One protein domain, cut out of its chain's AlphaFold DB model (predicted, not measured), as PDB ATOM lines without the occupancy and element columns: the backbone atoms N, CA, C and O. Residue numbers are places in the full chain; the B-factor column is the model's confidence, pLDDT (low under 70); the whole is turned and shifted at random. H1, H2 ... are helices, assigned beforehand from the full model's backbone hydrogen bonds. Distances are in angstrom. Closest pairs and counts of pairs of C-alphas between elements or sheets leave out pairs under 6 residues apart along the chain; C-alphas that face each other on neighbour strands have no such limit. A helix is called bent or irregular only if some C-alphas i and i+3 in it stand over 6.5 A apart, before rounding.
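This is residues 2 to 164 of the 175 residues of the protein "DUF2269 family protein" of Actinobacteria bacterium (UniProt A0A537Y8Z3). Two long helical hairpins, H2 with H3 and H4 with H5, make a rod; they meet as an up-and-down bundle of H2b, H3a, H4 and H5 at their turn end, and beyond it H2a and H3b run on as a pair. Short H1 lies at the far tip. The printed part has 163 residues with five named helices, H1 to H5 in order, no named strand: all helix, loose, radius of gyration of the C-alphas 18.9 A, spans 60 by 29 by 21 A.

H1, residues 2 to 6, is close but not clearly touching H3b, residues 65 to 82: C-alphas Val 6 and Asn 82, 6.2 A. H2a, residues 9 to 26, touches H3b at a shallow tilt of 25 degrees, opposite ways; closest C-alphas His 19 and Thr 75, 5.4 A. H2b, residues 29 to 40, and H3a, residues 46 to 62, form a hairpin, closest C-alphas Ile 40 and Ser 49, 4.8 A. H5, residues 134 to 163, touches H2b with residues 143 to 151 alone; closest C-alphas Ser 34 and Gly 147, 4.7 A. H4, residues 92 to 127, touches H3a with residues 116 to 127 alone, at a steep tilt of 38 degrees; closest C-alphas Leu 50 and Ile 123, 6.5 A. H4 and H5 form a hairpin at a shallow tilt of 23 degrees; closest C-alphas Gly 100 and Ile 157, 5.1 A. H3b and H4 are near each other; H2a and H5 are apart. Every O i to N i+4 pair is within hydrogen-bond range in H1, H2a and H3a; the counts are 5 of 8 in H2b, 12 of 14 in H3b, 28 of 32 in H4 and 23 of 26 in H5.

H1 begins at C-alpha 2 (20.749, 42.209, 28.234). By hydrogen bonds H2, residues 9 to 40, and H3, residues 46 to 82, were each assigned as one helix, but both are bent: C-alphas 26 and 29, and C-alphas 62 and 65, are 6.9 A apart. H4 measures 51.1 A and is irregular, with C-alphas 93 and 96 7.8 A apart. H5 measures 44.3 A, ends at C-alpha 163 (-0.496, 26.848, 10.330), and is neither bent nor irregular, but only just: C-alphas 145 and 148 are 6.2 A apart.

The two C-alphas farthest apart, Ser 4 and Gly 132, are 62.0 A apart. The printed part has no cut and no long link. Mean pLDDT of the printed part is 87.8; residues 2 to 6 and residue 92 are under 70.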
ATOM      1  N   PHE A   2      22.109  42.767  28.113       59.72
ATOM      2  CA  PHE A   2      20.749  42.209  28.234       59.72
ATOM      3  C   PHE A   2      20.030  42.021  26.887       59.72
ATOM      4  O   PHE A   2      19.476  40.959  26.643       59.72
ATOM      5  N   ALA A   3      20.097  42.999  25.974       59.78
ATOM      6  CA  ALA A   3      19.457  42.885  24.658       59.78
ATOM      7  C   ALA A   3      19.989  41.685  23.846       59.78
ATOM      8  O   ALA A   3      19.221  40.859  23.377       59.78
ATOM      9  N   SER A   4      21.310  41.507  23.767       61.09
ATOM     10  CA  SER A   4      21.933  40.371  23.065       61.09
ATOM     11  C   SER A   4      21.591  39.001  23.665       61.09
ATOM     12  O   SER A   4      21.642  37.998  22.961       61.09
ATOM     13  N   PHE A   5      21.247  38.942  24.954       62.03
ATOM     14  CA  PHE A   5      20.764  37.721  25.599       62.03
ATOM     15  C   PHE A   5      19.297  37.447  25.252       62.03
ATOM     16  O   PHE A   5      18.947  36.328  24.889       62.03
ATOM     17  N   VAL A   6      18.457  38.482  25.304       66.75
ATOM     18  CA  VAL A   6      17.016  38.370  25.050       66.75
ATOM     19  C   VAL A   6      16.702  38.042  23.594       66.75
ATOM     20  O   VAL A   6      15.669  37.437  23.369       66.75
ATOM     21  N   TYR A   7      17.552  38.391  22.623       75.00
ATOM     22  CA  TYR A   7      17.273  38.217  21.186       75.00
ATOM     23  C   TYR A   7      18.012  37.048  20.515       75.00
ATOM     24  O   TYR A   7      17.954  36.913  19.295       75.00
ATOM     25  N   ASN A   8      18.715  36.198  21.270       85.88
ATOM     26  CA  ASN A   8      19.417  35.054  20.679       85.88
ATOM     27  C   ASN A   8      18.488  33.841  20.455       85.88
ATOM     28  O   ASN A   8      17.446  33.693  21.102       85.88
ATOM     29  N   ASP A   9      18.874  32.953  19.533       86.38
ATOM     30  CA  ASP A   9      18.050  31.795  19.157       86.38
ATOM     31  C   ASP A   9      17.926  30.746  20.268       86.38
ATOM     32  O   ASP A   9      16.897  30.079  20.375       86.38
ATOM     33  N   THR A  10      18.926  30.630  21.143       89.44
ATOM     34  CA  THR A  10      18.873  29.738  22.310       89.44
ATOM     35  C   THR A  10      17.762  30.153  23.271       89.44
ATOM     36  O   THR A  10      16.994  29.317  23.746       89.44
ATOM     37  N   TRP A  11      17.638  31.452  23.537       88.81
ATOM     38  CA  TRP A  11      16.612  32.019  24.401       88.81
ATOM     39  C   TRP A  11      15.224  31.861  23.791       88.81
ATOM     40  O   TRP A  11      14.290  31.453  24.480       88.81
ATOM     41  N   PHE A  12      15.102  32.086  22.481       89.25
ATOM     42  CA  PHE A  12      13.874  31.785  21.751       89.25
ATOM     43  C   PHE A  12      13.469  30.314  21.897       89.25
ATOM     44  O   PHE A  12      12.317  30.033  22.219       89.25
ATOM     45  N   ALA A  13      14.400  29.377  21.691       91.56
ATOM     46  CA  ALA A  13      14.117  27.950  21.805       91.56
ATOM     47  C   ALA A  13      13.662  27.572  23.222       91.56
ATOM     48  O   ALA A  13      12.680  26.848  23.370       91.56
ATOM     49  N   LEU A  14      14.311  28.109  24.261       93.62
ATOM     50  CA  LEU A  14      13.906  27.892  25.653       93.62
ATOM     51  C   LEU A  14      12.494  28.419  25.928       93.62
ATOM     52  O   LEU A  14      11.660  27.690  26.464       93.62
ATOM     53  N   LEU A  15      12.208  29.661  25.530       94.12
ATOM     54  CA  LEU A  15      10.880  30.251  25.688       94.12
ATOM     55  C   LEU A  15       9.819  29.459  24.923       94.12
ATOM     56  O   LEU A  15       8.735  29.230  25.451       94.12
ATOM     57  N   LEU A  16      10.131  29.012  23.706       92.88
ATOM     58  CA  LEU A  16       9.221  28.230  22.880       92.88
ATOM     59  C   LEU A  16       8.934  26.866  23.509       92.88
ATOM     60  O   LEU A  16       7.775  26.466  23.581       92.88
ATOM     61  N   VAL A  17       9.959  26.174  24.011       95.56
ATOM     62  CA  VAL A  17       9.796  24.897  24.720       95.56
ATOM     63  C   VAL A  17       8.924  25.079  25.959       95.56
ATOM     64  O   VAL A  17       7.993  24.298  26.156       95.56
ATOM     65  N   LEU A  18       9.173  26.114  26.766       96.69
ATOM     66  CA  LEU A  18       8.348  26.406  27.940       96.69
ATOM     67  C   LEU A  18       6.909  26.758  27.552       96.69
ATOM     68  O   LEU A  18       5.982  26.285  28.203       96.69
ATOM     69  N   HIS A  19       6.709  27.525  26.481       95.56
ATOM     70  CA  HIS A  19       5.385  27.910  25.998       95.56
ATOM     71  C   HIS A  19       4.583  26.711  25.485       95.56
ATOM     72  O   HIS A  19       3.422  26.527  25.838       95.56
ATOM     73  N   VAL A  20       5.199  25.855  24.670       94.69
ATOM     74  CA  VAL A  20       4.539  24.649  24.150       94.69
ATOM     75  C   VAL A  20       4.279  23.653  25.281       94.69
ATOM     76  O   VAL A  20       3.194  23.082  25.353       94.69
ATOM     77  N   SER A  21       5.225  23.486  26.210       95.50
ATOM     78  CA  SER A  21       5.032  22.617  27.379       95.50
ATOM     79  C   SER A  21       3.928  23.144  28.294       95.50
ATOM     80  O   SER A  21       3.080  22.372  28.735       95.50
ATOM     81  N   GLY A  22       3.891  24.458  28.534       95.25
ATOM     82  CA  GLY A  22       2.826  25.125  29.278       95.25
ATOM     83  C   GLY A  22       1.458  24.894  28.641       95.25
ATOM     84  O   GLY A  22       0.520  24.522  29.341       95.25
ATOM     85  N   ALA A  23       1.361  24.991  27.315       93.25
ATOM     86  CA  ALA A  23       0.127  24.704  26.590       93.25
ATOM     87  C   ALA A  23      -0.308  23.242  26.761       93.25
ATOM     88  O   ALA A  23      -1.473  22.986  27.053       93.25
ATOM     89  N   ILE A  24       0.614  22.285  26.621       93.12
ATOM     90  CA  ILE A  24       0.317  20.850  26.758       93.12
ATOM     91  C   ILE A  24      -0.139  20.517  28.181       93.12
ATOM     92  O   ILE A  24      -1.148  19.839  28.357       93.12
ATOM     93  N   ILE A  25       0.578  20.992  29.201       93.75
ATOM     94  CA  ILE A  25       0.263  20.674  30.600       93.75
ATOM     95  C   ILE A  25      -0.992  21.428  31.059       93.75
ATOM     96  O   ILE A  25      -1.818  20.863  31.772       93.75
ATOM     97  N   GLY A  26      -1.154  22.686  30.644       91.81
ATOM     98  CA  GLY A  26      -2.296  23.521  31.010       91.81
ATOM     99  C   GLY A  26      -3.592  23.084  30.326       91.81
ATOM    100  O   GLY A  26      -4.620  22.980  30.982       91.81
ATOM    101  N   LEU A  27      -3.560  22.777  29.027       88.88
ATOM    102  CA  LEU A  27      -4.755  22.370  28.269       88.88
ATOM    103  C   LEU A  27      -5.003  20.853  28.307       88.88
ATOM    104  O   LEU A  27      -6.118  20.402  28.050       88.88
ATOM    105  N   GLY A  28      -3.985  20.052  28.637       86.50
ATOM    106  CA  GLY A  28      -4.044  18.588  28.690       86.50
ATOM    107  C   GLY A  28      -5.208  18.038  29.528       86.50
ATOM    108  O   GLY A  28      -6.001  17.244  29.013       86.50
ATOM    109  N   PRO A  29      -5.374  18.476  30.792       88.81
ATOM    110  CA  PRO A  29      -6.481  18.042  31.638       88.81
ATOM    111  C   PRO A  29      -7.862  18.316  31.037       88.81
ATOM    112  O   PRO A  29      -8.763  17.500  31.219       88.81
ATOM    113  N   SER A  30      -8.037  19.391  30.258       82.12
ATOM    114  CA  SER A  30      -9.321  19.721  29.627       82.12
ATOM    115  C   SER A  30      -9.807  18.618  28.676       82.12
ATOM    116  O   SER A  30     -11.005  18.325  28.643       82.12
ATOM    117  N   PHE A  31      -8.893  17.936  27.974       83.06
ATOM    118  CA  PHE A  31      -9.240  16.781  27.140       83.06
ATOM    119  C   PHE A  31      -9.744  15.609  27.989       83.06
ATOM    120  O   PHE A  31     -10.785  15.029  27.683       83.06
ATOM    121  N   ALA A  32      -9.064  15.293  29.096       85.38
ATOM    122  CA  ALA A  32      -9.498  14.238  30.013       85.38
ATOM    123  C   ALA A  32     -10.846  14.575  30.677       85.38
ATOM    124  O   ALA A  32     -11.716  13.715  30.813       85.38
ATOM    125  N   PHE A  33     -11.062  15.840  31.037       84.81
ATOM    126  CA  PHE A  33     -12.297  16.318  31.660       84.81
ATOM    127  C   PHE A  33     -13.516  16.191  30.747       84.81
ATOM    128  O   PHE A  33     -14.611  15.937  31.248       84.81
ATOM    129  N   SER A  34     -13.338  16.282  29.426       81.06
ATOM    130  CA  SER A  34     -14.417  16.023  28.460       81.06
ATOM    131  C   SER A  34     -14.948  14.582  28.520       81.06
ATOM    132  O   SER A  34     -16.108  14.340  28.191       81.06
ATOM    133  N   ILE A  35     -14.127  13.640  28.995       83.00
ATOM    134  CA  ILE A  35     -14.473  12.222  29.158       83.00
ATOM    135  C   ILE A  35     -14.973  11.955  30.584       83.00
ATOM    136  O   ILE A  35     -15.995  11.293  30.779       83.00
ATOM    137  N   ILE A  36     -14.280  12.499  31.590       83.44
ATOM    138  CA  ILE A  36     -14.597  12.287  33.010       83.44
ATOM    139  C   ILE A  36     -15.905  12.993  33.400       83.44
ATOM    140  O   ILE A  36     -16.725  12.416  34.113       83.44
ATOM    141  N   GLY A  37     -16.150  14.209  32.907       81.69
ATOM    142  CA  GLY A  37     -17.338  15.009  33.230       81.69
ATOM    143  C   GLY A  37     -18.668  14.290  32.950       81.69
ATOM    144  O   GLY A  37     -19.515  14.200  33.843       81.69
ATOM    145  N   PRO A  38     -18.874  13.718  31.752       81.00
ATOM    146  CA  PRO A  38     -20.040  12.882  31.459       81.00
ATOM    147  C   PRO A  38     -20.147  11.624  32.329       81.00
ATOM    148  O   PRO A  38     -21.258  11.158  32.582       81.00
ATOM    149  N   ALA A  39     -19.022  11.069  32.789       80.38
ATOM    150  CA  ALA A  39     -19.015   9.884  33.641       80.38
ATOM    151  C   ALA A  39     -19.502  10.179  35.070       80.38
ATOM    152  O   ALA A  39     -20.108   9.303  35.678       80.38
ATOM    153  N   ILE A  40     -19.324  11.404  35.583       79.88
ATOM    154  CA  ILE A  40     -19.776  11.814  36.930       79.88
ATOM    155  C   ILE A  40     -21.284  11.595  37.120       79.88
ATOM    156  O   ILE A  40     -21.704  11.125  38.175       79.88
ATOM    157  N   GLY A  41     -22.094  11.903  36.102       72.12
ATOM    158  CA  GLY A  41     -23.554  11.745  36.155       72.12
ATOM    159  C   GLY A  41     -24.051  10.311  35.950       72.12
ATOM    160  O   GLY A  41     -25.245  10.068  36.078       72.12
ATOM    161  N   LYS A  42     -23.157   9.374  35.608       75.06
ATOM    162  CA  LYS A  42     -23.474   7.952  35.394       75.06
ATOM    163  C   LYS A  42     -23.082   7.067  36.578       75.06
ATOM    164  O   LYS A  42     -23.351   5.873  36.545       75.06
ATOM    165  N   GLN A  43     -22.408   7.623  37.583       76.00
ATOM    166  CA  GLN A  43     -22.025   6.879  38.778       76.00
ATOM    167  C   GLN A  43     -23.245   6.652  39.668       76.00
ATOM    168  O   GLN A  43     -23.975   7.591  39.979       76.00
ATOM    169  N   GLU A  44     -23.423   5.417  40.130       72.94
ATOM    170  CA  GLU A  44     -24.489   5.067  41.076       72.94
ATOM    171  C   GLU A  44     -24.173   5.543  42.502       72.94
ATOM    172  O   GLU A  44     -25.078   5.751  43.304       72.94
ATOM    173  N   ALA A  45     -22.887   5.751  42.817       82.50
ATOM    174  CA  ALA A  45     -22.416   6.194  44.124       82.50
ATOM    175  C   ALA A  45     -22.190   7.722  44.157       82.50
ATOM    176  O   ALA A  45     -21.194   8.200  43.600       82.50
ATOM    177  N   PRO A  46     -23.014   8.505  44.888       82.38
ATOM    178  CA  PRO A  46     -22.871   9.965  44.966       82.38
ATOM    179  C   PRO A  46     -21.508  10.421  45.509       82.38
ATOM    180  O   PRO A  46     -20.968  11.446  45.090       82.38
ATOM    181  N   ALA A  47     -20.917   9.631  46.409       86.75
ATOM    182  CA  ALA A  47     -19.592   9.896  46.962       86.75
ATOM    183  C   ALA A  47     -18.483   9.828  45.895       86.75
ATOM    184  O   ALA A  47     -17.550  10.632  45.930       86.75
ATOM    185  N   ALA A  48     -18.594   8.917  44.921       86.88
ATOM    186  CA  ALA A  48     -17.626   8.792  43.833       86.88
ATOM    187  C   ALA A  48     -17.707   9.992  42.876       86.88
ATOM    188  O   ALA A  48     -16.678  10.571  42.520       86.88
ATOM    189  N   SER A  49     -18.922  10.425  42.526       87.00
ATOM    190  CA  SER A  49     -19.159  11.642  41.737       87.00
ATOM    191  C   SER A  49     -18.564  12.878  42.408       87.00
ATOM    192  O   SER A  49     -17.866  13.661  41.761       87.00
ATOM    193  N   LEU A  50     -18.791  13.033  43.716       90.62
ATOM    194  CA  LEU A  50     -18.245  14.144  44.493       90.62
ATOM    195  C   LEU A  50     -16.712  14.123  44.531       90.62
ATOM    196  O   LEU A  50     -16.078  15.160  44.330       90.62
ATOM    197  N   ALA A  51     -16.108  12.954  44.753       92.00
ATOM    198  CA  ALA A  51     -14.655  12.810  44.756       92.00
ATOM    199  C   ALA A  51     -14.037  13.207  43.404       92.00
ATOM    200  O   ALA A  51     -13.061  13.958  43.376       92.00
ATOM    201  N   LEU A  52     -14.634  12.774  42.288       90.25
ATOM    202  CA  LEU A  52     -14.175  13.142  40.946       90.25
ATOM    203  C   LEU A  52     -14.276  14.650  40.693       90.25
ATOM    204  O   LEU A  52     -13.305  15.243  40.225       90.25
ATOM    205  N   MET A  53     -15.398  15.286  41.057       91.50
ATOM    206  CA  MET A  53     -15.551  16.742  40.920       91.50
ATOM    207  C   MET A  53     -14.474  17.500  41.709       91.50
ATOM    208  O   MET A  53     -13.845  18.408  41.166       91.50
ATOM    209  N   LYS A  54     -14.186  17.088  42.952       93.88
ATOM    210  CA  LYS A  54     -13.129  17.697  43.780       93.88
ATOM    211  C   LYS A  54     -11.734  17.527  43.184       93.88
ATOM    212  O   LYS A  54     -10.929  18.456  43.233       93.88
ATOM    213  N   VAL A  55     -11.427  16.355  42.626       93.75
ATOM    214  CA  VAL A  55     -10.143  16.117  41.947       93.75
ATOM    215  C   VAL A  55     -10.016  17.015  40.719       93.75
ATOM    216  O   VAL A  55      -8.978  17.655  40.550       93.75
ATOM    217  N   MET A  56     -11.068  17.119  39.903       91.81
ATOM    218  CA  MET A  56     -11.089  18.015  38.745       91.81
ATOM    219  C   MET A  56     -10.884  19.474  39.164       91.81
ATOM    220  O   MET A  56     -10.027  20.144  38.593       91.81
ATOM    221  N   GLU A  57     -11.589  19.954  40.196       93.62
ATOM    222  CA  GLU A  57     -11.403  21.319  40.705       93.62
ATOM    223  C   GLU A  57      -9.974  21.546  41.220       93.62
ATOM    224  O   GLU A  57      -9.369  22.584  40.941       93.62
ATOM    225  N   LYS A  58      -9.403  20.575  41.939       95.38
ATOM    226  CA  LYS A  58      -8.035  20.678  42.457       95.38
ATOM    227  C   LYS A  58      -6.999  20.731  41.335       95.38
ATOM    228  O   LYS A  58      -6.055  21.511  41.435       95.38
ATOM    229  N   ILE A  59      -7.168  19.934  40.279       94.50
ATOM    230  CA  ILE A  59      -6.307  19.996  39.090       94.50
ATOM    231  C   ILE A  59      -6.481  21.347  38.391       94.50
ATOM    232  O   ILE A  59      -5.486  21.986  38.054       94.50
ATOM    233  N   GLU A  60      -7.717  21.820  38.227       92.56
ATOM    234  CA  GLU A  60      -7.991  23.094  37.559       92.56
ATOM    235  C   GLU A  60      -7.319  24.263  38.300       92.56
ATOM    236  O   GLU A  60      -6.549  25.029  37.722       92.56
ATOM    237  N   ARG A  61      -7.548  24.375  39.613       94.12
ATOM    238  CA  ARG A  61      -7.020  25.477  40.434       94.12
ATOM    239  C   ARG A  61      -5.536  25.345  40.762       94.12
ATOM    240  O   ARG A  61      -4.865  26.361  40.918       94.12
ATOM    241  N   GLY A  62      -5.040  24.120  40.922       94.56
ATOM    242  CA  GLY A  62      -3.676  23.850  41.374       94.56
ATOM    243  C   GLY A  62      -2.659  23.675  40.250       94.56
ATOM    244  O   GLY A  62      -1.476  23.902  40.481       94.56
ATOM    245  N   LEU A  63      -3.100  23.282  39.052       94.69
ATOM    246  CA  LEU A  63      -2.216  22.981  37.924       94.69
ATOM    247  C   LEU A  63      -2.585  23.781  36.673       94.69
ATOM    248  O   LEU A  63      -1.747  24.523  36.166       94.69
ATOM    249  N   VAL A  64      -3.827  23.669  36.193       93.94
ATOM    250  CA  VAL A  64      -4.249  24.256  34.907       93.94
ATOM    251  C   VAL A  64      -4.164  25.778  34.932       93.94
ATOM    252  O   VAL A  64      -3.413  26.365  34.154       93.94
ATOM    253  N   LEU A  65      -4.887  26.429  35.848       93.75
ATOM    254  CA  LEU A  65      -4.944  27.889  35.905       93.75
ATOM    255  C   LEU A  65      -3.572  28.520  36.177       93.75
ATOM    256  O   LEU A  65      -3.226  29.449  35.450       93.75
ATOM    257  N   PRO A  66      -2.753  28.043  37.137       95.31
ATOM    258  CA  PRO A  66      -1.418  28.598  37.335       95.31
ATOM    259  C   PRO A  66      -0.534  28.472  36.093       95.31
ATOM    260  O   PRO A  66       0.163  29.423  35.751       95.31
ATOM    261  N   ILE A  67      -0.578  27.342  35.382       96.50
ATOM    262  CA  ILE A  67       0.239  27.152  34.177       96.50
ATOM    263  C   ILE A  67      -0.236  28.054  33.038       96.50
ATOM    264  O   ILE A  67       0.592  28.717  32.413       96.50
ATOM    265  N   LEU A  68      -1.543  28.139  32.785       94.06
ATOM    266  CA  LEU A  68      -2.072  29.009  31.733       94.06
ATOM    267  C   LEU A  68      -1.833  30.494  32.065       94.06
ATOM    268  O   LEU A  68      -1.361  31.266  31.234       94.06
ATOM    269  N   ILE A  69      -2.061  30.917  33.305       94.88
ATOM    270  CA  ILE A  69      -1.900  32.327  33.682       94.88
ATOM    271  C   ILE A  69      -0.428  32.722  33.773       94.88
ATOM    272  O   ILE A  69      -0.055  33.783  33.286       94.88
ATOM    273  N   VAL A  70       0.414  31.904  34.405       95.19
ATOM    274  CA  VAL A  70       1.811  32.270  34.652       95.19
ATOM    275  C   VAL A  70       2.673  31.853  33.475       95.19
ATOM    276  O   VAL A  70       3.247  32.710  32.814       95.19
ATOM    277  N   VAL A  71       2.764  30.559  33.173       95.31
ATOM    278  CA  VAL A  71       3.705  30.058  32.158       95.31
ATOM    279  C   VAL A  71       3.267  30.484  30.763       95.31
ATOM    280  O   VAL A  71       4.057  31.101  30.052       95.31
ATOM    281  N   GLN A  72       2.018  30.217  30.371       94.69
ATOM    282  CA  GLN A  72       1.566  30.458  28.998       94.69
ATOM    283  C   GLN A  72       1.580  31.944  28.642       94.69
ATOM    284  O   GLN A  72       2.102  32.320  27.589       94.69
ATOM    285  N   LEU A  73       1.049  32.792  29.527       94.19
ATOM    286  CA  LEU A  73       0.984  34.231  29.288       94.19
ATOM    287  C   LEU A  73       2.381  34.859  29.265       94.19
ATOM    288  O   LEU A  73       2.700  35.585  28.325       94.19
ATOM    289  N   THR A  74       3.231  34.566  30.255       95.38
ATOM    290  CA  THR A  74       4.567  35.183  30.325       95.38
ATOM    291  C   THR A  74       5.447  34.747  29.162       95.38
ATOM    292  O   THR A  74       6.028  35.595  28.488       95.38
ATOM    293  N   THR A  75       5.505  33.449  28.860       95.31
ATOM    294  CA  THR A  75       6.309  32.939  27.740       95.31
ATOM    295  C   THR A  75       5.778  33.424  26.394       95.31
ATOM    296  O   THR A  75       6.576  33.790  25.536       95.31
ATOM    297  N   GLY A  76       4.454  33.520  26.217       92.94
ATOM    298  CA  GLY A  76       3.846  34.064  25.001       92.94
ATOM    299  C   GLY A  76       4.219  35.529  24.772       92.94
ATOM    300  O   GLY A  76       4.661  35.892  23.683       92.94
ATOM    301  N   ILE A  77       4.125  36.357  25.817       93.50
ATOM    302  CA  ILE A  77       4.536  37.767  25.769       93.50
ATOM    303  C   ILE A  77       6.033  37.882  25.447       93.50
ATOM    304  O   ILE A  77       6.419  38.633  24.553       93.50
ATOM    305  N   LEU A  78       6.884  37.109  26.128       92.62
ATOM    306  CA  LEU A  78       8.331  37.143  25.905       92.62
ATOM    307  C   LEU A  78       8.724  36.697  24.489       92.62
ATOM    308  O   LEU A  78       9.647  37.272  23.917       92.62
ATOM    309  N   LEU A  79       8.020  35.726  23.899       91.00
ATOM    310  CA  LEU A  79       8.231  35.303  22.510       91.00
ATOM    311  C   LEU A  79       7.875  36.404  21.503       91.00
ATOM    312  O   LEU A  79       8.587  36.575  20.511       91.00
ATOM    313  N   ILE A  80       6.807  37.166  21.763       90.19
ATOM    314  CA  ILE A  80       6.402  38.302  20.923       90.19
ATOM    315  C   ILE A  80       7.500  39.367  20.917       90.19
ATOM    316  O   ILE A  80       7.914  39.801  19.841       90.19
ATOM    317  N   PHE A  81       8.016  39.732  22.093       89.69
ATOM    318  CA  PHE A  81       9.113  40.694  22.202       89.69
ATOM    319  C   PHE A  81      10.406  40.166  21.579       89.69
ATOM    320  O   PHE A  81      11.011  40.866  20.775       89.69
ATOM    321  N   ASN A  82      10.803  38.921  21.869       88.00
ATOM    322  CA  ASN A  82      12.017  38.302  21.321       88.00
ATOM    323  C   ASN A  82      12.049  38.304  19.782       88.00
ATOM    324  O   ASN A  82      13.116  38.443  19.193       88.00
ATOM    325  N   ARG A  83      10.900  38.169  19.110       85.44
ATOM    326  CA  ARG A  83      10.829  38.177  17.639       85.44
ATOM    327  C   ARG A  83      10.434  39.529  17.043       85.44
ATOM    328  O   ARG A  83      10.116  39.585  15.857       85.44
ATOM    329  N   HIS A  84      10.468  40.600  17.838       82.81
ATOM    330  CA  HIS A  84      10.078  41.950  17.421       82.81
ATOM    331  C   HIS A  84       8.678  42.009  16.782       82.81
ATOM    332  O   HIS A  84       8.397  42.796  15.871       82.81
ATOM    333  N   LEU A  85       7.783  41.131  17.240       79.31
ATOM    334  CA  LEU A  85       6.399  41.076  16.780       79.31
ATOM    335  C   LEU A  85       5.536  42.160  17.445       79.31
ATOM    336  O   LEU A  85       4.376  42.324  17.071       79.31
ATOM    337  N   ASP A  86       6.097  42.920  18.382       77.62
ATOM    338  CA  ASP A  86       5.505  44.094  19.019       77.62
ATOM    339  C   ASP A  86       5.445  45.305  18.067       77.62
ATOM    340  O   ASP A  86       4.419  45.984  17.983       77.62
ATOM    341  N   ALA A  87       6.494  45.531  17.268       74.31
ATOM    342  CA  ALA A  87       6.540  46.622  16.297       74.31
ATOM    343  C   ALA A  87       5.573  46.345  15.130       74.31
ATOM    344  O   ALA A  87       5.867  45.531  14.251       74.31
ATOM    345  N   GLY A  88       4.391  46.969  15.139       70.25
ATOM    346  CA  GLY A  88       3.320  46.698  14.167       70.25
ATOM    347  C   GLY A  88       2.451  45.484  14.519       70.25
ATOM    348  O   GLY A  88       2.009  44.763  13.628       70.25
ATOM    349  N   PHE A  89       2.220  45.239  15.814       73.62
ATOM    350  CA  PHE A  89       1.439  44.107  16.342       73.62
ATOM    351  C   PHE A  89       0.077  43.890  15.654       73.62
ATOM    352  O   PHE A  89      -0.341  42.751  15.462       73.62
ATOM    353  N   PHE A  90      -0.581  44.968  15.216       77.19
ATOM    354  CA  PHE A  90      -1.902  44.936  14.578       77.19
ATOM    355  C   PHE A  90      -1.885  44.788  13.045       77.19
ATOM    356  O   PHE A  90      -2.917  44.961  12.400       77.19
ATOM    357  N   HIS A  91      -0.740  44.480  12.427       75.88
ATOM    358  CA  HIS A  91      -0.681  44.247  10.981       75.88
ATOM    359  C   HIS A  91      -1.355  42.931  10.554       75.88
ATOM    360  O   HIS A  91      -1.279  41.910  11.239       75.88
ATOM    361  N   SER A  92      -1.951  42.922   9.355       65.00
ATOM    362  CA  SER A  92      -2.685  41.768   8.808       65.00
ATOM    363  C   SER A  92      -1.830  40.508   8.628       65.00
ATOM    364  O   SER A  92      -2.345  39.398   8.725       65.00
ATOM    365  N   ASN A  93      -0.515  40.645   8.435       72.94
ATOM    366  CA  ASN A  93       0.425  39.514   8.376       72.94
ATOM    367  C   ASN A  93       0.615  38.795   9.732       72.94
ATOM    368  O   ASN A  93       1.226  37.728   9.796       72.94
ATOM    369  N   ARG A  94       0.068  39.352  10.819       78.12
ATOM    370  CA  ARG A  94       0.067  38.783  12.177       78.12
ATOM    371  C   ARG A  94      -1.346  38.457  12.663       78.12
ATOM    372  O   ARG A  94      -1.540  38.176  13.844       78.12
ATOM    373  N   ALA A  95      -2.334  38.435  11.764       83.56
ATOM    374  CA  ALA A  95      -3.725  38.144  12.109       83.56
ATOM    375  C   ALA A  95      -3.892  36.788  12.818       83.56
ATOM    376  O   ALA A  95      -4.705  36.682  13.730       83.56
ATOM    377  N   TRP A  96      -3.087  35.775  12.471       87.25
ATOM    378  CA  TRP A  96      -3.096  34.472  13.149       87.25
ATOM    379  C   TRP A  96      -2.725  34.568  14.637       87.25
ATOM    380  O   TRP A  96      -3.324  33.883  15.465       87.25
ATOM    381  N   LEU A  97      -1.770  35.439  14.983       88.69
ATOM    382  CA  LEU A  97      -1.318  35.657  16.355       88.69
ATOM    383  C   LEU A  97      -2.405  36.380  17.153       88.69
ATOM    384  O   LEU A  97      -2.756  35.940  18.245       88.69
ATOM    385  N   LEU A  98      -2.981  37.442  16.581       90.31
ATOM    386  CA  LEU A  98      -4.083  38.188  17.198       90.31
ATOM    387  C   LEU A  98      -5.315  37.305  17.402       90.31
ATOM    388  O   LEU A  98      -5.899  37.310  18.483       90.31
ATOM    389  N   ALA A  99      -5.679  36.512  16.392       91.94
ATOM    390  CA  ALA A  99      -6.770  35.554  16.486       91.94
ATOM    391  C   ALA A  99      -6.492  34.512  17.577       91.94
ATOM    392  O   ALA A  99      -7.360  34.258  18.405       91.94
ATOM    393  N   GLY A 100      -5.276  33.960  17.637       92.62
ATOM    394  CA  GLY A 100      -4.908  32.980  18.659       92.62
ATOM    395  C   GLY A 100      -4.968  33.549  20.078       92.62
ATOM    396  O   GLY A 100      -5.520  32.906  20.969       92.62
ATOM    397  N   ILE A 101      -4.483  34.777  20.281       94.06
ATOM    398  CA  ILE A 101      -4.591  35.492  21.561       94.06
ATOM    399  C   ILE A 101      -6.057  35.770  21.905       94.06
ATOM    400  O   ILE A 101      -6.467  35.558  23.044       94.06
ATOM    401  N   GLY A 102      -6.867  36.195  20.934       95.38
ATOM    402  CA  GLY A 102      -8.299  36.416  21.128       95.38
ATOM    403  C   GLY A 102      -9.026  35.144  21.569       95.38
ATOM    404  O   GLY A 102      -9.736  35.158  22.574       95.38
ATOM    405  N   VAL A 103      -8.791  34.024  20.879       95.50
ATOM    406  CA  VAL A 103      -9.357  32.715  21.242       95.50
ATOM    407  C   VAL A 103      -8.877  32.276  22.630       95.50
ATOM    408  O   VAL A 103      -9.684  31.791  23.423       95.50
ATOM    409  N   TYR A 104      -7.602  32.501  22.963       94.56
ATOM    410  CA  TYR A 104      -7.059  32.230  24.297       94.56
ATOM    411  C   TYR A 104      -7.768  33.039  25.393       94.56
ATOM    412  O   TYR A 104      -8.197  32.468  26.394       94.56
ATOM    413  N   ILE A 105      -7.954  34.348  25.195       96.19
ATOM    414  CA  ILE A 105      -8.666  35.214  26.147       96.19
ATOM    415  C   ILE A 105     -10.105  34.733  26.343       96.19
ATOM    416  O   ILE A 105     -10.568  34.649  27.480       96.19
ATOM    417  N   VAL A 106     -10.803  34.371  25.262       96.44
ATOM    418  CA  VAL A 106     -12.168  33.827  25.338       96.44
ATOM    419  C   VAL A 106     -12.194  32.520  26.132       96.44
ATOM    420  O   VAL A 106     -13.025  32.371  27.028       96.44
ATOM    421  N   ALA A 107     -11.271  31.595  25.865       92.94
ATOM    422  CA  ALA A 107     -11.176  30.338  26.604       92.94
ATOM    423  C   ALA A 107     -10.920  30.575  28.104       92.94
ATOM    424  O   ALA A 107     -11.586  29.972  28.947       92.94
ATOM    425  N   MET A 108     -10.021  31.505  28.442       93.62
ATOM    426  CA  MET A 108      -9.732  31.882  29.829       93.62
ATOM    427  C   MET A 108     -10.933  32.538  30.512       93.62
ATOM    428  O   MET A 108     -11.253  32.189  31.648       93.62
ATOM    429  N   ALA A 109     -11.639  33.435  29.822       95.19
ATOM    430  CA  ALA A 109     -12.844  34.072  30.343       95.19
ATOM    431  C   ALA A 109     -13.951  33.044  30.621       95.19
ATOM    432  O   ALA A 109     -14.581  33.094  31.677       95.19
ATOM    433  N   ILE A 110     -14.149  32.074  29.722       92.62
ATOM    434  CA  ILE A 110     -15.098  30.972  29.929       92.62
ATOM    435  C   ILE A 110     -14.660  30.100  31.109       92.62
ATOM    436  O   ILE A 110     -15.484  29.790  31.973       92.62
ATOM    437  N   SER A 111     -13.380  29.716  31.184       90.25
ATOM    438  CA  SER A 111     -12.917  28.848  32.270       90.25
ATOM    439  C   SER A 111     -13.052  29.536  33.633       90.25
ATOM    440  O   SER A 111     -13.727  29.030  34.531       90.25
ATOM    441  N   MET A 112     -12.501  30.741  33.780       92.50
ATOM    442  CA  MET A 112     -12.497  31.462  35.055       92.50
ATOM    443  C   MET A 112     -13.872  32.025  35.431       92.50
ATOM    444  O   MET A 112     -14.231  32.021  36.606       92.50
ATOM    445  N   GLY A 113     -14.636  32.516  34.453       93.75
ATOM    446  CA  GLY A 113     -15.927  33.167  34.683       93.75
ATOM    447  C   GLY A 113     -17.105  32.201  34.786       93.75
ATOM    448  O   GLY A 113     -18.101  32.531  35.428       93.75
ATOM    449  N   VAL A 114     -17.006  31.011  34.183       92.50
ATOM    450  CA  VAL A 114     -18.115  30.047  34.128       92.50
ATOM    451  C   VAL A 114     -17.714  28.693  34.700       92.50
ATOM    452  O   VAL A 114     -18.345  28.242  35.651       92.50
ATOM    453  N   ASN A 115     -16.670  28.049  34.172       89.69
ATOM    454  CA  ASN A 115     -16.338  26.662  34.524       89.69
ATOM    455  C   ASN A 115     -15.951  26.505  36.004       89.69
ATOM    456  O   ASN A 115     -16.550  25.716  36.734       89.69
ATOM    457  N   VAL A 116     -14.990  27.307  36.465       91.44
ATOM    458  CA  VAL A 116     -14.481  27.297  37.843       91.44
ATOM    459  C   VAL A 116     -15.583  27.583  38.876       91.44
ATOM    460  O   VAL A 116     -15.747  26.782  39.800       91.44
ATOM    461  N   PRO A 117     -16.379  28.667  38.761       93.88
ATOM    462  CA  PRO A 117     -17.452  28.919  39.716       93.88
ATOM    463  C   PRO A 117     -18.591  27.898  39.611       93.88
ATOM    464  O   PRO A 117     -19.173  27.549  40.637       93.88
ATOM    465  N   ALA A 118     -18.914  27.393  38.414       92.19
ATOM    466  CA  ALA A 118     -19.931  26.355  38.253       92.19
ATOM    467  C   ALA A 118     -19.515  25.045  38.936       92.19
ATOM    468  O   ALA A 118     -20.323  24.457  39.655       92.19
ATOM    469  N   MET A 119     -18.258  24.617  38.778       91.62
ATOM    470  CA  MET A 119     -17.741  23.414  39.434       91.62
ATOM    471  C   MET A 119     -17.762  23.548  40.962       91.62
ATOM    472  O   MET A 119     -18.261  22.655  41.645       91.62
ATOM    473  N   GLY A 120     -17.319  24.689  41.500       93.75
ATOM    474  CA  GLY A 120     -17.377  24.943  42.944       93.75
ATOM    475  C   GLY A 120     -18.810  24.910  43.496       93.75
ATOM    476  O   GLY A 120     -19.064  24.325  44.548       93.75
ATOM    477  N   LYS A 121     -19.780  25.463  42.752       93.38
ATOM    478  CA  LYS A 121     -21.208  25.378  43.105       93.38
ATOM    479  C   LYS A 121     -21.733  23.941  43.074       93.38
ATOM    480  O   LYS A 121     -22.449  23.560  43.997       93.38
ATOM    481  N   LEU A 122     -21.374  23.141  42.064       91.75
ATOM    482  CA  LEU A 122     -21.755  21.724  41.992       91.75
ATOM    483  C   LEU A 122     -21.229  20.937  43.194       91.75
ATOM    484  O   LEU A 122     -21.978  20.168  43.792       91.75
ATOM    485  N   ILE A 123     -19.970  21.159  43.575       93.88
ATOM    486  CA  ILE A 123     -19.360  20.512  44.742       93.88
ATOM    487  C   ILE A 123     -20.103  20.911  46.018       93.88
ATOM    488  O   ILE A 123     -20.540  20.031  46.754       93.88
ATOM    489  N   HIS A 124     -20.344  22.207  46.231       94.62
ATOM    490  CA  HIS A 124     -21.067  22.699  47.405       94.62
ATOM    491  C   HIS A 124     -22.505  22.155  47.491       94.62
ATOM    492  O   HIS A 124     -22.968  21.755  48.558       94.62
ATOM    493  N   MET A 125     -23.235  22.110  46.373       92.06
ATOM    494  CA  MET A 125     -24.581  21.521  46.331       92.06
ATOM    495  C   MET A 125     -24.540  20.020  46.637       92.06
ATOM    496  O   MET A 125     -25.368  19.522  47.399       92.06
ATOM    497  N   ALA A 126     -23.574  19.294  46.073       91.12
ATOM    498  CA  ALA A 126     -23.422  17.863  46.309       91.12
ATOM    499  C   ALA A 126     -23.063  17.543  47.771       91.12
ATOM    500  O   ALA A 126     -23.621  16.602  48.332       91.12
ATOM    501  N   GLU A 127     -22.203  18.341  48.410       93.12
ATOM    502  CA  GLU A 127     -21.866  18.210  49.838       93.12
ATOM    503  C   GLU A 127     -23.072  18.429  50.754       93.12
ATOM    504  O   GLU A 127     -23.216  17.740  51.761       93.12
ATOM    505  N   ASN A 128     -23.977  19.331  50.374       92.38
ATOM    506  CA  ASN A 128     -25.198  19.624  51.123       92.38
ATOM    507  C   ASN A 128     -26.379  18.701  50.759       92.38
ATOM    508  O   ASN A 128     -27.523  18.998  51.103       92.38
ATOM    509  N   GLY A 129     -26.138  17.605  50.032       87.38
ATOM    510  CA  GLY A 129     -27.177  16.637  49.658       87.38
ATOM    511  C   GLY A 129     -28.162  17.130  48.589       87.38
ATOM    512  O   GLY A 129     -29.217  16.531  48.397       87.38
ATOM    513  N   GLN A 130     -27.832  18.198  47.856       87.31
ATOM    514  CA  GLN A 130     -28.704  18.829  46.853       87.31
ATOM    515  C   GLN A 130     -28.498  18.289  45.426       87.31
ATOM    516  O   GLN A 130     -29.022  18.854  44.463       87.31
ATOM    517  N   ALA A 131     -27.771  17.179  45.266       81.88
ATOM    518  CA  ALA A 131     -27.469  16.577  43.963       81.88
ATOM    519  C   ALA A 131     -28.720  16.118  43.176       81.88
ATOM    520  O   ALA A 131     -28.677  15.999  41.956       81.88
ATOM    521  N   GLY A 132     -29.849  15.885  43.855       79.69
ATOM    522  CA  GLY A 132     -31.122  15.511  43.222       79.69
ATOM    523  C   GLY A 132     -31.986  16.691  42.762       79.69
ATOM    524  O   GLY A 132     -33.077  16.484  42.236       79.69
ATOM    525  N   THR A 133     -31.547  17.934  42.983       87.00
ATOM    526  CA  THR A 133     -32.366  19.110  42.669       87.00
ATOM    527  C   THR A 133     -32.380  19.422  41.164       87.00
ATOM    528  O   THR A 133     -31.382  19.210  40.465       87.00
ATOM    529  N   PRO A 134     -33.473  20.005  40.631       87.50
ATOM    530  CA  PRO A 134     -33.503  20.479  39.246       87.50
ATOM    531  C   PRO A 134     -32.427  21.531  38.942       87.50
ATOM    532  O   PRO A 134     -31.962  21.631  37.806       87.50
ATOM    533  N   GLU A 135     -32.029  22.320  39.944       90.06
ATOM    534  CA  GLU A 135     -30.957  23.312  39.832       90.06
ATOM    535  C   GLU A 135     -29.596  22.648  39.601       90.06
ATOM    536  O   GLU A 135     -28.889  23.019  38.659       90.06
ATOM    537  N   PHE A 136     -29.278  21.606  40.374       87.94
ATOM    538  CA  PHE A 136     -28.066  20.812  40.180       87.94
ATOM    539  C   PHE A 136     -28.008  20.229  38.765       87.94
ATOM    540  O   PHE A 136     -27.012  20.394  38.061       87.94
ATOM    541  N   GLY A 137     -29.109  19.637  38.288       85.50
ATOM    542  CA  GLY A 137     -29.184  19.079  36.936       85.50
ATOM    543  C   GLY A 137     -28.967  20.114  35.823       85.50
ATOM    544  O   GLY A 137     -28.315  19.817  34.819       85.50
ATOM    545  N   LYS A 138     -29.471  21.347  35.989       88.94
ATOM    546  CA  LYS A 138     -29.202  22.447  35.044       88.94
ATOM    547  C   LYS A 138     -27.723  22.823  35.041       88.94
ATOM    548  O   LYS A 138     -27.142  22.980  33.968       88.94
ATOM    549  N   LEU A 139     -27.117  22.935  36.219       87.94
ATOM    550  CA  LEU A 139     -25.717  23.318  36.351       87.94
ATOM    551  C   LEU A 139     -24.774  22.237  35.797       87.94
ATOM    552  O   LEU A 139     -23.838  22.568  35.075       87.94
ATOM    553  N   VAL A 140     -25.081  20.954  36.020       87.62
ATOM    554  CA  VAL A 140     -24.353  19.824  35.416       87.62
ATOM    555  C   VAL A 140     -24.364  19.919  33.892       87.62
ATOM    556  O   VAL A 140     -23.313  19.774  33.275       87.62
ATOM    557  N   LYS A 141     -25.518  20.204  33.274       86.06
ATOM    558  CA  LYS A 141     -25.612  20.354  31.811       86.06
ATOM    559  C   LYS A 141     -24.740  21.493  31.290       86.06
ATOM    560  O   LYS A 141     -24.070  21.321  30.272       86.06
ATOM    561  N   VAL A 142     -24.726  22.631  31.989       85.50
ATOM    562  CA  VAL A 142     -23.845  23.755  31.646       85.50
ATOM    563  C   VAL A 142     -22.392  23.296  31.707       85.50
ATOM    564  O   VAL A 142     -21.710  23.344  30.687       85.50
ATOM    565  N   THR A 143     -21.938  22.756  32.838       84.56
ATOM    566  CA  THR A 143     -20.548  22.310  33.015       84.56
ATOM    567  C   THR A 143     -20.144  21.219  32.016       84.56
ATOM    568  O   THR A 143     -19.044  21.268  31.470       84.56
ATOM    569  N   GLN A 144     -21.034  20.275  31.697       83.94
ATOM    570  CA  GLN A 144     -20.784  19.241  30.684       83.94
ATOM    571  C   GLN A 144     -20.620  19.820  29.274       83.94
ATOM    572  O   GLN A 144     -19.781  19.336  28.514       83.94
ATOM    573  N   SER A 145     -21.376  20.863  28.919       83.56
ATOM    574  CA  SER A 145     -21.265  21.500  27.599       83.56
ATOM    575  C   SER A 145     -19.960  22.284  27.409       83.56
ATOM    576  O   SER A 145     -19.491  22.436  26.282       83.56
ATOM    577  N   LEU A 146     -19.332  22.737  28.502       84.75
ATOM    578  CA  LEU A 146     -18.104  23.532  28.438       84.75
ATOM    579  C   LEU A 146     -16.884  22.712  28.005       84.75
ATOM    580  O   LEU A 146     -15.996  23.264  27.363       84.75
ATOM    581  N   GLY A 147     -16.839  21.410  28.305       82.75
ATOM    582  CA  GLY A 147     -15.711  20.544  27.940       82.75
ATOM    583  C   GLY A 147     -15.427  20.534  26.429       82.75
ATOM    584  O   GLY A 147     -14.325  20.909  26.018       82.75
ATOM    585  N   PRO A 148     -16.411  20.172  25.581       84.94
ATOM    586  CA  PRO A 148     -16.275  20.248  24.127       84.94
ATOM    587  C   PRO A 148     -15.952  21.658  23.618       84.94
ATOM    588  O   PRO A 148     -15.107  21.801  22.740       84.94
ATOM    589  N   VAL A 149     -16.564  22.701  24.189       89.56
ATOM    590  CA  VAL A 149     -16.300  24.095  23.790       89.56
ATOM    591  C   VAL A 149     -14.837  24.466  24.032       89.56
ATOM    592  O   VAL A 149     -14.156  24.899  23.105       89.56
ATOM    593  N   LEU A 150     -14.321  24.243  25.242       88.44
ATOM    594  CA  LEU A 150     -12.922  24.521  25.582       88.44
ATOM    595  C   LEU A 150     -11.951  23.666  24.756       88.44
ATOM    596  O   LEU A 150     -10.905  24.158  24.344       88.44
ATOM    597  N   THR A 151     -12.325  22.421  24.448       87.31
ATOM    598  CA  THR A 151     -11.550  21.534  23.568       87.31
ATOM    599  C   THR A 151     -11.444  22.105  22.153       87.31
ATOM    600  O   THR A 151     -10.349  22.180  21.597       87.31
ATOM    601  N   VAL A 152     -12.558  22.557  21.573       91.25
ATOM    602  CA  VAL A 152     -12.571  23.178  20.240       91.25
ATOM    603  C   VAL A 152     -11.755  24.470  20.231       91.25
ATOM    604  O   VAL A 152     -10.981  24.682  19.300       91.25
ATOM    605  N   LEU A 153     -11.863  25.306  21.268       92.38
ATOM    606  CA  LEU A 153     -11.055  26.526  21.386       92.38
ATOM    607  C   LEU A 153      -9.558  26.200  21.479       92.38
ATOM    608  O   LEU A 153      -8.759  26.814  20.774       92.38
ATOM    609  N   ALA A 154      -9.171  25.204  22.280       89.88
ATOM    610  CA  ALA A 154      -7.786  24.749  22.382       89.88
ATOM    611  C   ALA A 154      -7.240  24.250  21.032       89.88
ATOM    612  O   ALA A 154      -6.135  24.624  20.631       89.88
ATOM    613  N   LEU A 155      -8.029  23.462  20.294       90.50
ATOM    614  CA  LEU A 155      -7.666  23.008  18.950       90.50
ATOM    615  C   LEU A 155      -7.568  24.172  17.958       90.50
ATOM    616  O   LEU A 155      -6.641  24.205  17.152       90.50
ATOM    617  N   ALA A 156      -8.469  25.153  18.032       93.06
ATOM    618  CA  ALA A 156      -8.405  26.345  17.192       93.06
ATOM    619  C   ALA A 156      -7.112  27.140  17.438       93.06
ATOM    620  O   ALA A 156      -6.442  27.519  16.477       93.06
ATOM    621  N   ILE A 157      -6.710  27.329  18.703       92.06
ATOM    622  CA  ILE A 157      -5.420  27.951  19.051       92.06
ATOM    623  C   ILE A 157      -4.269  27.144  18.443       92.06
ATOM    624  O   ILE A 157      -3.397  27.718  17.795       92.06
ATOM    625  N   MET A 158      -4.279  25.820  18.602       89.12
ATOM    626  CA  MET A 158      -3.240  24.945  18.056       89.12
ATOM    627  C   MET A 158      -3.121  25.081  16.532       89.12
ATOM    628  O   MET A 158      -2.019  25.281  16.021       89.12
ATOM    629  N   VAL A 159      -4.238  25.047  15.803       89.94
ATOM    630  CA  VAL A 159      -4.254  25.220  14.341       89.94
ATOM    631  C   VAL A 159      -3.702  26.587  13.944       89.94
ATOM    632  O   VAL A 159      -2.856  26.662  13.054       89.94
ATOM    633  N   LEU A 160      -4.115  27.662  14.622       90.69
ATOM    634  CA  LEU A 160      -3.619  29.015  14.347       90.69
ATOM    635  C   LEU A 160      -2.105  29.129  14.565       90.69
ATOM    636  O   LEU A 160      -1.412  29.744  13.754       90.69
ATOM    637  N   MET A 161      -1.587  28.507  15.625       88.56
ATOM    638  CA  MET A 161      -0.171  28.573  16.006       88.56
ATOM    639  C   MET A 161       0.726  27.667  15.151       88.56
ATOM    640  O   MET A 161       1.912  27.964  14.994       88.56
ATOM    641  N   ILE A 162       0.183  26.586  14.582       86.25
ATOM    642  CA  ILE A 162       0.919  25.670  13.696       86.25
ATOM    643  C   ILE A 162       0.879  26.162  12.248       86.25
ATOM    644  O   ILE A 162       1.917  26.227  11.594       86.25
ATOM    645  N   TRP A 163      -0.306  26.514  11.742       83.75
ATOM    646  CA  TRP A 163      -0.496  26.848  10.330       83.75
ATOM    647  C   TRP A 163      -0.121  28.296   9.992       83.75
ATOM    648  O   TRP A 163       0.281  28.567   8.863       83.75
ATOM    649  N   LYS A 164      -0.221  29.215  10.966       79.50
ATOM    650  CA  LYS A 164       0.184  30.633  10.864       79.50
ATOM    651  C   LYS A 164      -0.244  31.310   9.546       79.50
ATOM    652  O   LYS A 164       0.607  31.834   8.815       79.50
TER     653      LYS A 164